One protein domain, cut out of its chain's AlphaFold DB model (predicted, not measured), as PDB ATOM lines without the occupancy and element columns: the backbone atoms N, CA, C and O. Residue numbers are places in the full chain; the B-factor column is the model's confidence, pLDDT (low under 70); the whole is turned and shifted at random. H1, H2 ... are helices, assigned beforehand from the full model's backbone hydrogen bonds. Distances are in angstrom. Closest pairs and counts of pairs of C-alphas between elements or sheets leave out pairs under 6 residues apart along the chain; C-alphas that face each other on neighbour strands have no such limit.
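This is residues 4 to 75 of the 384 residues of the protein "ADP-ribose 1''-phosphate phosphatase" of Aureobasidium pullulans (UniProt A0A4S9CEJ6). Three helices, H1, H3 and H4, pack at steep angles with their centres in a triangle; H1 touches both of the others, while H3 and H4 come close without clearly touching. The short helix H2 lies with its links on the side away from H4, near H1 and H3. The printed part has 72 residues with four named helices, H1, H2, H3 and H4 in that order along the chain, and no named strand, and the class is all helix. The whole is compact, with a radius of gyration of the C-alphas of 11.6 A, and the C-alphas span 32 by 27 by 18 A.

Find C-alpha 4 at (1.995, 25.449, -36.046); from there H1, residues 4 to 15, runs 16.6 A from first to last C-alpha. Read on to H2, residues 24 to 27, which is 4.9 A long. Next look for C-alpha 36 at (-0.328, 22.983, -46.644), where H3, residues 36 to 49, begins; it is 20.5 A long. The longest helix is H4, residues 58 to 74, which spans 24.2 A and ends with C-alpha 74 at (-11.807, 23.424, -46.686).

Begin at H1, which touches H3 at a steep tilt of 39 degrees, running the same way; their closest C-alphas are those of Leu 10 and Leu 43, 6.1 A apart. H1 also touches H4, at a steep tilt of 57 degrees and running opposite ways. H4 touches H1 with residues 60 to 67 alone, and the closest C-alphas of the two helices are those of Gln 5 and Ala 63, 4.7 A apart. H3 and H4 are close but not clearly touching, with the C-alphas of Met 40 and Ala 67 closest at 7.7 A; they run opposite ways at a steep tilt of 56 degrees. Turn to H2 and you find it close to H1 but not clearly touching, the closest C-alphas being those of Leu 14 and Ala 27, 6.6 A apart. It is also close to H3 but not clearly touching, the closest C-alphas being those of Phe 26 and Ala 42, 7.4 A apart. H2 and H4 are apart. In the backbones of H1, H3 and H4 every O i to N i+4 pair is within hydrogen-bond range, while H2 is too short for such a pair and has its 1 O i to N i+3 pair within range.

The two C-alphas farthest apart are those of Lys 21 and Ala 73, 32.6 A. The printed part runs from residue 4 to residue 75 and has no cut. The links H1 to H2, H2 to H3 and H3 to H4 are short, each with 8 residues. Look in the B-factor column for the model's confidence: the mean pLDDT of the printed part is 83.1, and residues 17 to 29 and residue 32 are under 70.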
ATOM      1  N   ALA A   4       1.255  25.881 -37.218       80.56
ATOM      2  CA  ALA A   4       1.995  25.449 -36.046       80.56
ATOM      3  C   ALA A   4       1.450  24.140 -35.452       80.56
ATOM      4  O   ALA A   4       2.247  23.319 -34.991       80.56
ATOM      5  N   GLN A   5       0.131  23.901 -35.489       84.19
ATOM      6  CA  GLN A   5      -0.457  22.642 -35.005       84.19
ATOM      7  C   GLN A   5      -0.106  21.474 -35.920       84.19
ATOM      8  O   GLN A   5       0.344  20.425 -35.460       84.19
ATOM      9  N   MET A   6      -0.231  21.671 -37.232       85.31
ATOM     10  CA  MET A   6       0.108  20.638 -38.206       85.31
ATOM     11  C   MET A   6       1.600  20.285 -38.140       85.31
ATOM     12  O   MET A   6       1.952  19.107 -38.098       85.31
ATOM     13  N   HIS A   7       2.485  21.283 -38.039       86.06
ATOM     14  CA  HIS A   7       3.926  21.050 -37.905       86.06
ATOM     15  C   HIS A   7       4.266  20.361 -36.581       86.06
ATOM     16  O   HIS A   7       5.130  19.488 -36.552       86.06
ATOM     17  N   ARG A   8       3.577  20.704 -35.485       88.38
ATOM     18  CA  ARG A   8       3.728  20.015 -34.196       88.38
ATOM     19  C   ARG A   8       3.386  18.529 -34.313       88.38
ATOM     20  O   ARG A   8       4.190  17.696 -33.899       88.38
ATOM     21  N   ALA A   9       2.238  18.204 -34.906       91.62
ATOM     22  CA  ALA A   9       1.818  16.823 -35.120       91.62
ATOM     23  C   ALA A   9       2.812  16.054 -36.006       91.62
ATOM     24  O   ALA A   9       3.220  14.946 -35.661       91.62
ATOM     25  N   LEU A  10       3.260  16.657 -37.112       89.75
ATOM     26  CA  LEU A  10       4.231  16.046 -38.023       89.75
ATOM     27  C   LEU A  10       5.581  15.775 -37.352       89.75
ATOM     28  O   LEU A  10       6.107  14.673 -37.497       89.75
ATOM     29  N   ARG A  11       6.119  16.736 -36.584       88.88
ATOM     30  CA  ARG A  11       7.372  16.550 -35.829       88.88
ATOM     31  C   ARG A  11       7.266  15.363 -34.875       88.88
ATOM     32  O   ARG A  11       8.114  14.478 -34.914       88.88
ATOM     33  N   PHE A  12       6.184  15.290 -34.098       91.31
ATOM     34  CA  PHE A  12       5.960  14.170 -33.184       91.31
ATOM     35  C   PHE A  12       5.916  12.820 -33.915       91.31
ATOM     36  O   PHE A  12       6.568  11.863 -33.500       91.31
ATOM     37  N   LEU A  13       5.168  12.737 -35.019       89.38
ATOM     38  CA  LEU A  13       5.026  11.491 -35.775       89.38
ATOM     39  C   LEU A  13       6.342  11.057 -36.446       89.38
ATOM     40  O   LEU A  13       6.572   9.856 -36.601       89.38
ATOM     41  N   LEU A  14       7.201  12.003 -36.846       86.56
ATOM     42  CA  LEU A  14       8.516  11.721 -37.439       86.56
ATOM     43  C   LEU A  14       9.507  11.182 -36.401       86.56
ATOM     44  O   LEU A  14      10.291  10.287 -36.722       86.56
ATOM     45  N   ASP A  15       9.436  11.689 -35.170       84.62
ATOM     46  CA  ASP A  15      10.283  11.258 -34.054       84.62
ATOM     47  C   ASP A  15       9.866   9.888 -33.479       84.62
ATOM     48  O   ASP A  15      10.645   9.218 -32.791       84.62
ATOM     49  N   GLU A  16       8.646   9.421 -33.770       82.75
ATOM     50  CA  GLU A  16       8.154   8.122 -33.314       82.75
ATOM     51  C   GLU A  16       8.939   6.965 -33.978       82.75
ATOM     52  O   GLU A  16       9.034   6.832 -35.200       82.75
ATOM     53  N   LYS A  17       9.517   6.071 -33.158       60.03
ATOM     54  CA  LYS A  17      10.453   5.008 -33.601       60.03
ATOM     55  C   LYS A  17       9.880   4.036 -34.644       60.03
ATOM     56  O   LYS A  17      10.650   3.375 -35.340       60.03
ATOM     57  N   HIS A  18       8.557   3.935 -34.757       57.66
ATOM     58  CA  HIS A  18       7.870   3.065 -35.717       57.66
ATOM     59  C   HIS A  18       7.807   3.656 -37.138       57.66
ATOM     60  O   HIS A  18       7.507   2.939 -38.090       57.66
ATOM     61  N   THR A  19       8.167   4.930 -37.293       53.75
ATOM     62  CA  THR A  19       8.004   5.714 -38.523       53.75
ATOM     63  C   THR A  19       9.325   5.835 -39.316       53.75
ATOM     64  O   THR A  19       9.334   6.092 -40.520       53.75
ATOM     65  N   SER A  20      10.487   5.577 -38.704       51.31
ATOM     66  CA  SER A  20      11.761   6.082 -39.256       51.31
ATOM     67  C   SER A  20      12.301   5.387 -40.519       51.31
ATOM     68  O   SER A  20      13.067   5.998 -41.261       51.31
ATOM     69  N   LYS A  21      11.900   4.144 -40.838       52.84
ATOM     70  CA  LYS A  21      12.382   3.458 -42.062       52.84
ATOM     71  C   LYS A  21      11.506   3.678 -43.297       52.84
ATOM     72  O   LYS A  21      12.025   3.646 -44.408       52.84
ATOM     73  N   GLN A  22      10.200   3.880 -43.120       53.62
ATOM     74  CA  GLN A  22       9.234   3.929 -44.227       53.62
ATOM     75  C   GLN A  22       8.989   5.361 -44.735       53.62
ATOM     76  O   GLN A  22       8.589   5.550 -45.881       53.62
ATOM     77  N   TYR A  23       9.308   6.366 -43.912       61.75
ATOM     78  CA  TYR A  23       9.018   7.784 -44.162       61.75
ATOM     79  C   TYR A  23      10.272   8.656 -44.275       61.75
ATOM     80  O   TYR A  23      10.200   9.874 -44.135       61.75
ATOM     81  N   SER A  24      11.424   8.053 -44.593       56.00
ATOM     82  CA  SER A  24      12.702   8.759 -44.772       56.00
ATOM     83  C   SER A  24      12.624   9.925 -45.766       56.00
ATOM     84  O   SER A  24      13.349  10.901 -45.613       56.00
ATOM     85  N   ARG A  25      11.698   9.864 -46.738       61.19
ATOM     86  CA  ARG A  25      11.434  10.945 -47.704       61.19
ATOM     87  C   ARG A  25      10.879  12.215 -47.052       61.19
ATOM     88  O   ARG A  25      11.142  13.291 -47.568       61.19
ATOM     89  N   PHE A  26      10.141  12.092 -45.948       62.22
ATOM     90  CA  PHE A  26       9.625  13.229 -45.177       62.22
ATOM     91  C   PHE A  26      10.602  13.678 -44.087       62.22
ATOM     92  O   PHE A  26      10.637  14.856 -43.756       62.22
ATOM     93  N   ALA A  27      11.443  12.772 -43.574       58.78
ATOM     94  CA  ALA A  27      12.464  13.097 -42.572       58.78
ATOM     95  C   ALA A  27      13.563  14.043 -43.097       58.78
ATOM     96  O   ALA A  27      14.225  14.714 -42.313       58.78
ATOM     97  N   THR A  28      13.768  14.098 -44.418       58.03
ATOM     98  CA  THR A  28      14.716  15.018 -45.070       58.03
ATOM     99  C   THR A  28      14.093  16.348 -45.497       58.03
ATOM    100  O   THR A  28      14.814  17.213 -45.989       58.03
ATOM    101  N   CYS A  29      12.772  16.505 -45.380       62.75
ATOM    102  CA  CYS A  29      12.084  17.734 -45.763       62.75
ATOM    103  C   CYS A  29      12.128  18.748 -44.620       62.75
ATOM    104  O   CYS A  29      11.831  18.413 -43.474       62.75
ATOM    105  N   ASP A  30      12.448  19.998 -44.946       71.38
ATOM    106  CA  ASP A  30      12.272  21.106 -44.015       71.38
ATOM    107  C   ASP A  30      10.771  21.374 -43.831       71.38
ATOM    108  O   ASP A  30      10.114  21.961 -44.696       71.38
ATOM    109  N   LEU A  31      10.229  20.899 -42.705       71.88
ATOM    110  CA  LEU A  31       8.819  21.044 -42.336       71.88
ATOM    111  C   LEU A  31       8.362  22.499 -42.325       71.88
ATOM    112  O   LEU A  31       7.197  22.751 -42.595       71.88
ATOM    113  N   ASP A  32       9.255  23.452 -42.055       69.94
ATOM    114  CA  ASP A  32       8.889  24.866 -41.980       69.94
ATOM    115  C   ASP A  32       8.705  25.510 -43.369       69.94
ATOM    116  O   ASP A  32       8.192  26.622 -43.471       69.94
ATOM    117  N   THR A  33       9.055  24.791 -44.443       74.19
ATOM    118  CA  THR A  33       8.895  25.227 -45.845       74.19
ATOM    119  C   THR A  33       7.856  24.423 -46.629       74.19
ATOM    120  O   THR A  33       7.606  24.715 -47.799       74.19
ATOM    121  N   LEU A  34       7.268  23.398 -46.006       75.75
ATOM    122  CA  LEU A  34       6.282  22.523 -46.628       75.75
ATOM    123  C   LEU A  34       4.961  23.268 -46.825       75.75
ATOM    124  O   LEU A  34       4.452  23.903 -45.905       75.75
ATOM    125  N   ASP A  35       4.387  23.173 -48.021       81.62
ATOM    126  CA  ASP A  35       3.056  23.714 -48.261       81.62
ATOM    127  C   ASP A  35       1.971  22.873 -47.572       81.62
ATOM    128  O   ASP A  35       2.134  21.680 -47.284       81.62
ATOM    129  N   ASP A  36       0.829  23.520 -47.354       82.06
ATOM    130  CA  ASP A  36      -0.328  22.983 -46.644       82.06
ATOM    131  C   ASP A  36      -0.779  21.615 -47.175       82.06
ATOM    132  O   ASP A  36      -1.126  20.718 -46.399       82.06
ATOM    133  N   TRP A  37      -0.768  21.432 -48.499       82.94
ATOM    134  CA  TRP A  37      -1.257  20.207 -49.123       82.94
ATOM    135  C   TRP A  37      -0.293  19.042 -48.900       82.94
ATOM    136  O   TRP A  37      -0.727  17.944 -48.527       82.94
ATOM    137  N   TYR A  38       1.012  19.259 -49.086       83.44
ATOM    138  CA  TYR A  38       2.008  18.216 -48.839       83.44
ATOM    139  C   TYR A  38       2.097  17.870 -47.349       83.44
ATOM    140  O   TYR A  38       2.196  16.689 -47.011       83.44
ATOM    141  N   ALA A  39       1.992  18.856 -46.457       85.88
ATOM    142  CA  ALA A  39       1.983  18.630 -45.016       85.88
ATOM    143  C   ALA A  39       0.757  17.812 -44.565       85.88
ATOM    144  O   ALA A  39       0.903  16.821 -43.844       85.88
ATOM    145  N   MET A  40      -0.442  18.136 -45.062       88.25
ATOM    146  CA  MET A  40      -1.658  17.353 -44.806       88.25
ATOM    147  C   MET A  40      -1.558  15.927 -45.373       88.25
ATOM    148  O   MET A  40      -1.961  14.951 -44.733       88.25
ATOM    149  N   THR A  41      -0.981  15.784 -46.567       87.62
ATOM    150  CA  THR A  41      -0.750  14.478 -47.201       87.62
ATOM    151  C   THR A  41       0.226  13.627 -46.386       87.62
ATOM    152  O   THR A  41      -0.028  12.437 -46.175       87.62
ATOM    153  N   ALA A  42       1.312  14.223 -45.886       87.69
ATOM    154  CA  ALA A  42       2.268  13.559 -45.005       87.69
ATOM    155  C   ALA A  42       1.591  13.113 -43.702       87.69
ATOM    156  O   ALA A  42       1.716  11.950 -43.316       87.69
ATOM    157  N   LEU A  43       0.791  13.991 -43.089       91.31
ATOM    158  CA  LEU A  43       0.058  13.696 -41.860       91.31
ATOM    159  C   LEU A  43      -0.848  12.471 -42.036       91.31
ATOM    160  O   LEU A  43      -0.712  11.488 -41.310       91.31
ATOM    161  N   LYS A  44      -1.727  12.488 -43.046       92.12
ATOM    162  CA  LYS A  44      -2.644  11.373 -43.341       92.12
ATOM    163  C   LYS A  44      -1.892  10.080 -43.667       92.12
ATOM    164  O   LYS A  44      -2.303   9.003 -43.243       92.12
ATOM    165  N   THR A  45      -0.769  10.180 -44.376       89.75
ATOM    166  CA  THR A  45       0.098   9.044 -44.721       89.75
ATOM    167  C   THR A  45       0.701   8.388 -43.479       89.75
ATOM    168  O   THR A  45       0.634   7.169 -43.329       89.75
ATOM    169  N   MET A  46       1.249   9.186 -42.564       91.06
ATOM    170  CA  MET A  46       1.866   8.684 -41.337       91.06
ATOM    171  C   MET A  46       0.813   8.114 -40.382       91.06
ATOM    172  O   MET A  46       1.003   7.026 -39.841       91.06
ATOM    173  N   LEU A  47      -0.335   8.788 -40.246       93.31
ATOM    174  CA  LEU A  47      -1.466   8.288 -39.462       93.31
ATOM    175  C   LEU A  47      -2.017   6.973 -40.020       93.31
ATOM    176  O   LEU A  47      -2.317   6.074 -39.241       93.31
ATOM    177  N   CYS A  48      -2.096   6.816 -41.346       93.56
ATOM    178  CA  CYS A  48      -2.551   5.580 -41.987       93.56
ATOM    179  C   CYS A  48      -1.754   4.363 -41.491       93.56
ATOM    180  O   CYS A  48      -2.354   3.383 -41.052       93.56
ATOM    181  N   ALA A  49      -0.423   4.444 -41.448       90.94
ATOM    182  CA  ALA A  49       0.413   3.329 -40.995       90.94
ATOM    183  C   ALA A  49       0.594   3.226 -39.475       90.94
ATOM    184  O   ALA A  49       1.117   2.220 -38.993       90.94
ATOM    185  N   ARG A  50       0.205   4.249 -38.710       92.12
ATOM    186  CA  ARG A  50       0.418   4.270 -37.264       92.12
ATOM    187  C   ARG A  50      -0.493   3.255 -36.548       92.12
ATOM    188  O   ARG A  50      -1.710   3.306 -36.734       92.12
ATOM    189  N   PRO A  51       0.027   2.361 -35.691       92.88
ATOM    190  CA  PRO A  51      -0.810   1.474 -34.879       92.88
ATOM    191  C   PRO A  51      -1.697   2.248 -33.886       92.88
ATOM    192  O   PRO A  51      -1.457   3.416 -33.587       92.88
ATOM    193  N   ALA A  52      -2.720   1.581 -33.339       94.31
ATOM    194  CA  ALA A  52      -3.617   2.169 -32.333       94.31
ATOM    195  C   ALA A  52      -2.906   2.488 -31.002       94.31
ATOM    196  O   ALA A  52      -3.309   3.392 -30.276       94.31
ATOM    197  N   LYS A  53      -1.845   1.739 -30.678       92.69
ATOM    198  CA  LYS A  53      -1.007   1.929 -29.489       92.69
ATOM    199  C   LYS A  53       0.445   2.208 -29.900       92.69
ATOM    200  O   LYS A  53       0.908   1.589 -30.859       92.69
ATOM    201  N   PRO A  54       1.184   3.048 -29.153       92.81
ATOM    202  CA  PRO A  54       0.750   3.770 -27.950       92.81
ATOM    203  C   PRO A  54      -0.262   4.886 -28.262       92.81
ATOM    204  O   PRO A  54      -0.355   5.341 -29.402       92.81
ATOM    205  N   LEU A  55      -1.030   5.319 -27.257       93.69
ATOM    206  CA  LEU A  55      -1.936   6.462 -27.411       93.69
ATOM    207  C   LEU A  55      -1.138   7.746 -27.649       93.69
ATOM    208  O   LEU A  55      -0.026   7.899 -27.132       93.69
ATOM    209  N   LEU A  56      -1.710   8.659 -28.430       93.81
ATOM    210  CA  LEU A  56      -1.114   9.971 -28.661       93.81
ATOM    211  C   LEU A  56      -1.225  10.842 -27.399       93.81
ATOM    212  O   LEU A  56      -2.260  10.806 -26.727       93.81
ATOM    213  N   PRO A  57      -0.198  11.654 -27.081       95.56
ATOM    214  CA  PRO A  57      -0.338  12.723 -26.102       95.56
ATOM    215  C   PRO A  57      -1.513  13.641 -26.459       95.56
ATOM    216  O   PRO A  57      -1.785  13.875 -27.640       95.56
ATOM    217  N   LEU A  58      -2.206  14.157 -25.441       95.00
ATOM    218  CA  LEU A  58      -3.431  14.941 -25.630       95.00
ATOM    219  C   LEU A  58      -3.203  16.160 -26.534       95.00
ATOM    220  O   LEU A  58      -3.987  16.395 -27.445       95.00
ATOM    221  N   ASP A  59      -2.099  16.875 -26.336       95.00
ATOM    222  CA  ASP A  59      -1.743  18.059 -27.119       95.00
ATOM    223  C   ASP A  59      -1.461  17.732 -28.595       95.00
ATOM    224  O   ASP A  59      -1.802  18.510 -29.484       95.00
ATOM    225  N   ILE A  60      -0.880  16.564 -28.880       96.00
ATOM    226  CA  ILE A  60      -0.659  16.092 -30.253       96.00
ATOM    227  C   ILE A  60      -1.975  15.673 -30.901       96.00
ATOM    228  O   ILE A  60      -2.208  15.976 -32.071       96.00
ATOM    229  N   LYS A  61      -2.850  14.998 -30.149       95.50
ATOM    230  CA  LYS A  61      -4.177  14.616 -30.631       95.50
ATOM    231  C   LYS A  61      -5.011  15.850 -30.989       95.50
ATOM    232  O   LYS A  61      -5.540  15.910 -32.091       95.50
ATOM    233  N   GLU A  62      -5.045  16.859 -30.120       95.31
ATOM    234  CA  GLU A  62      -5.723  18.138 -30.378       95.31
ATOM    235  C   GLU A  62      -5.160  18.855 -31.614       95.31
ATOM    236  O   GLU A  62      -5.916  19.414 -32.415       95.31
ATOM    237  N   ALA A  63      -3.839  18.805 -31.816       95.25
ATOM    238  CA  ALA A  63      -3.197  19.381 -32.992       95.25
ATOM    239  C   ALA A  63      -3.615  18.669 -34.296       95.25
ATOM    240  O   ALA A  63      -3.869  19.324 -35.309       95.25
ATOM    241  N   ILE A  64      -3.729  17.335 -34.261       95.88
ATOM    242  CA  ILE A  64      -4.216  16.516 -35.381       95.88
ATOM    243  C   ILE A  64      -5.690  16.810 -35.662       95.88
ATOM    244  O   ILE A  64      -6.038  17.079 -36.810       95.88
ATOM    245  N   ASP A  65      -6.537  16.797 -34.633       95.81
ATOM    246  CA  ASP A  65      -7.974  17.057 -34.757       95.81
ATOM    247  C   ASP A  65      -8.219  18.457 -35.346       95.81
ATOM    248  O   ASP A  65      -8.994  18.619 -36.287       95.81
ATOM    249  N   THR A  66      -7.456  19.464 -34.902       94.75
ATOM    250  CA  THR A  66      -7.498  20.824 -35.468       94.75
ATOM    251  C   THR A  66      -7.125  20.845 -36.955       94.75
ATOM    252  O   THR A  66      -7.790  21.507 -37.757       94.75
ATOM    253  N   ALA A  67      -6.075  20.116 -37.349       93.19
ATOM    254  CA  ALA A  67      -5.642  20.041 -38.743       93.19
ATOM    255  C   ALA A  67      -6.677  19.324 -39.633       93.19
ATOM    256  O   ALA A  67      -6.985  19.801 -40.726       93.19
ATOM    257  N   LEU A  68      -7.251  18.215 -39.159       94.50
ATOM    258  CA  LEU A  68      -8.275  17.454 -39.884       94.50
ATOM    259  C   LEU A  68      -9.591  18.229 -40.005       94.50
ATOM    260  O   LEU A  68     -10.193  18.235 -41.079       94.50
ATOM    261  N   ALA A  69     -10.010  18.934 -38.951       92.75
ATOM    262  CA  ALA A  69     -11.180  19.804 -38.994       92.75
ATOM    263  C   ALA A  69     -11.005  20.937 -40.019       92.75
ATOM    264  O   ALA A  69     -11.927  21.229 -40.782       92.75
ATOM    265  N   TYR A  70      -9.811  21.539 -40.089       90.06
ATOM    266  CA  TYR A  70      -9.488  22.536 -41.111       90.06
ATOM    267  C   TYR A  70      -9.558  21.950 -42.529       90.06
ATOM    268  O   TYR A  70     -10.207  22.529 -43.399       90.06
ATOM    269  N   ASP A  71      -8.943  20.786 -42.759       90.31
ATOM    270  CA  ASP A  71      -8.999  20.083 -44.045       90.31
ATOM    271  C   ASP A  71     -10.445  19.776 -44.454       90.31
ATOM    272  O   ASP A  71     -10.846  20.092 -45.572       90.31
ATOM    273  N   LEU A  72     -11.265  19.244 -43.547       90.44
ATOM    274  CA  LEU A  72     -12.667  18.937 -43.823       90.44
ATOM    275  C   LEU A  72     -13.509  20.192 -44.107       90.44
ATOM    276  O   LEU A  72     -14.348  20.168 -45.008       90.44
ATOM    277  N   ALA A  73     -13.285  21.289 -43.378       88.44
ATOM    278  CA  ALA A  73     -13.963  22.571 -43.606       88.44
ATOM    279  C   ALA A  73     -13.546  23.239 -44.930       88.44
ATOM    280  O   ALA A  73     -14.300  24.022 -45.506       88.44
ATOM    281  N   SER A  74     -12.345  22.923 -45.420       86.19
ATOM    282  CA  SER A  74     -11.807  23.424 -46.686       86.19
ATOM    283  C   SER A  74     -12.394  22.711 -47.914       86.19
ATOM    284  O   SER A  74     -12.377  23.270 -49.017       86.19
ATOM    285  N   ARG A  75     -12.930  21.495 -47.728       86.50
ATOM    286  CA  ARG A  75     -13.517  20.655 -48.779       86.50
ATOM    287  C   ARG A  75     -14.958  21.068 -49.090       86.50
ATOM    288  O   ARG A  75     -15.654  21.657 -48.268       86.50
TER     289      ARG A  75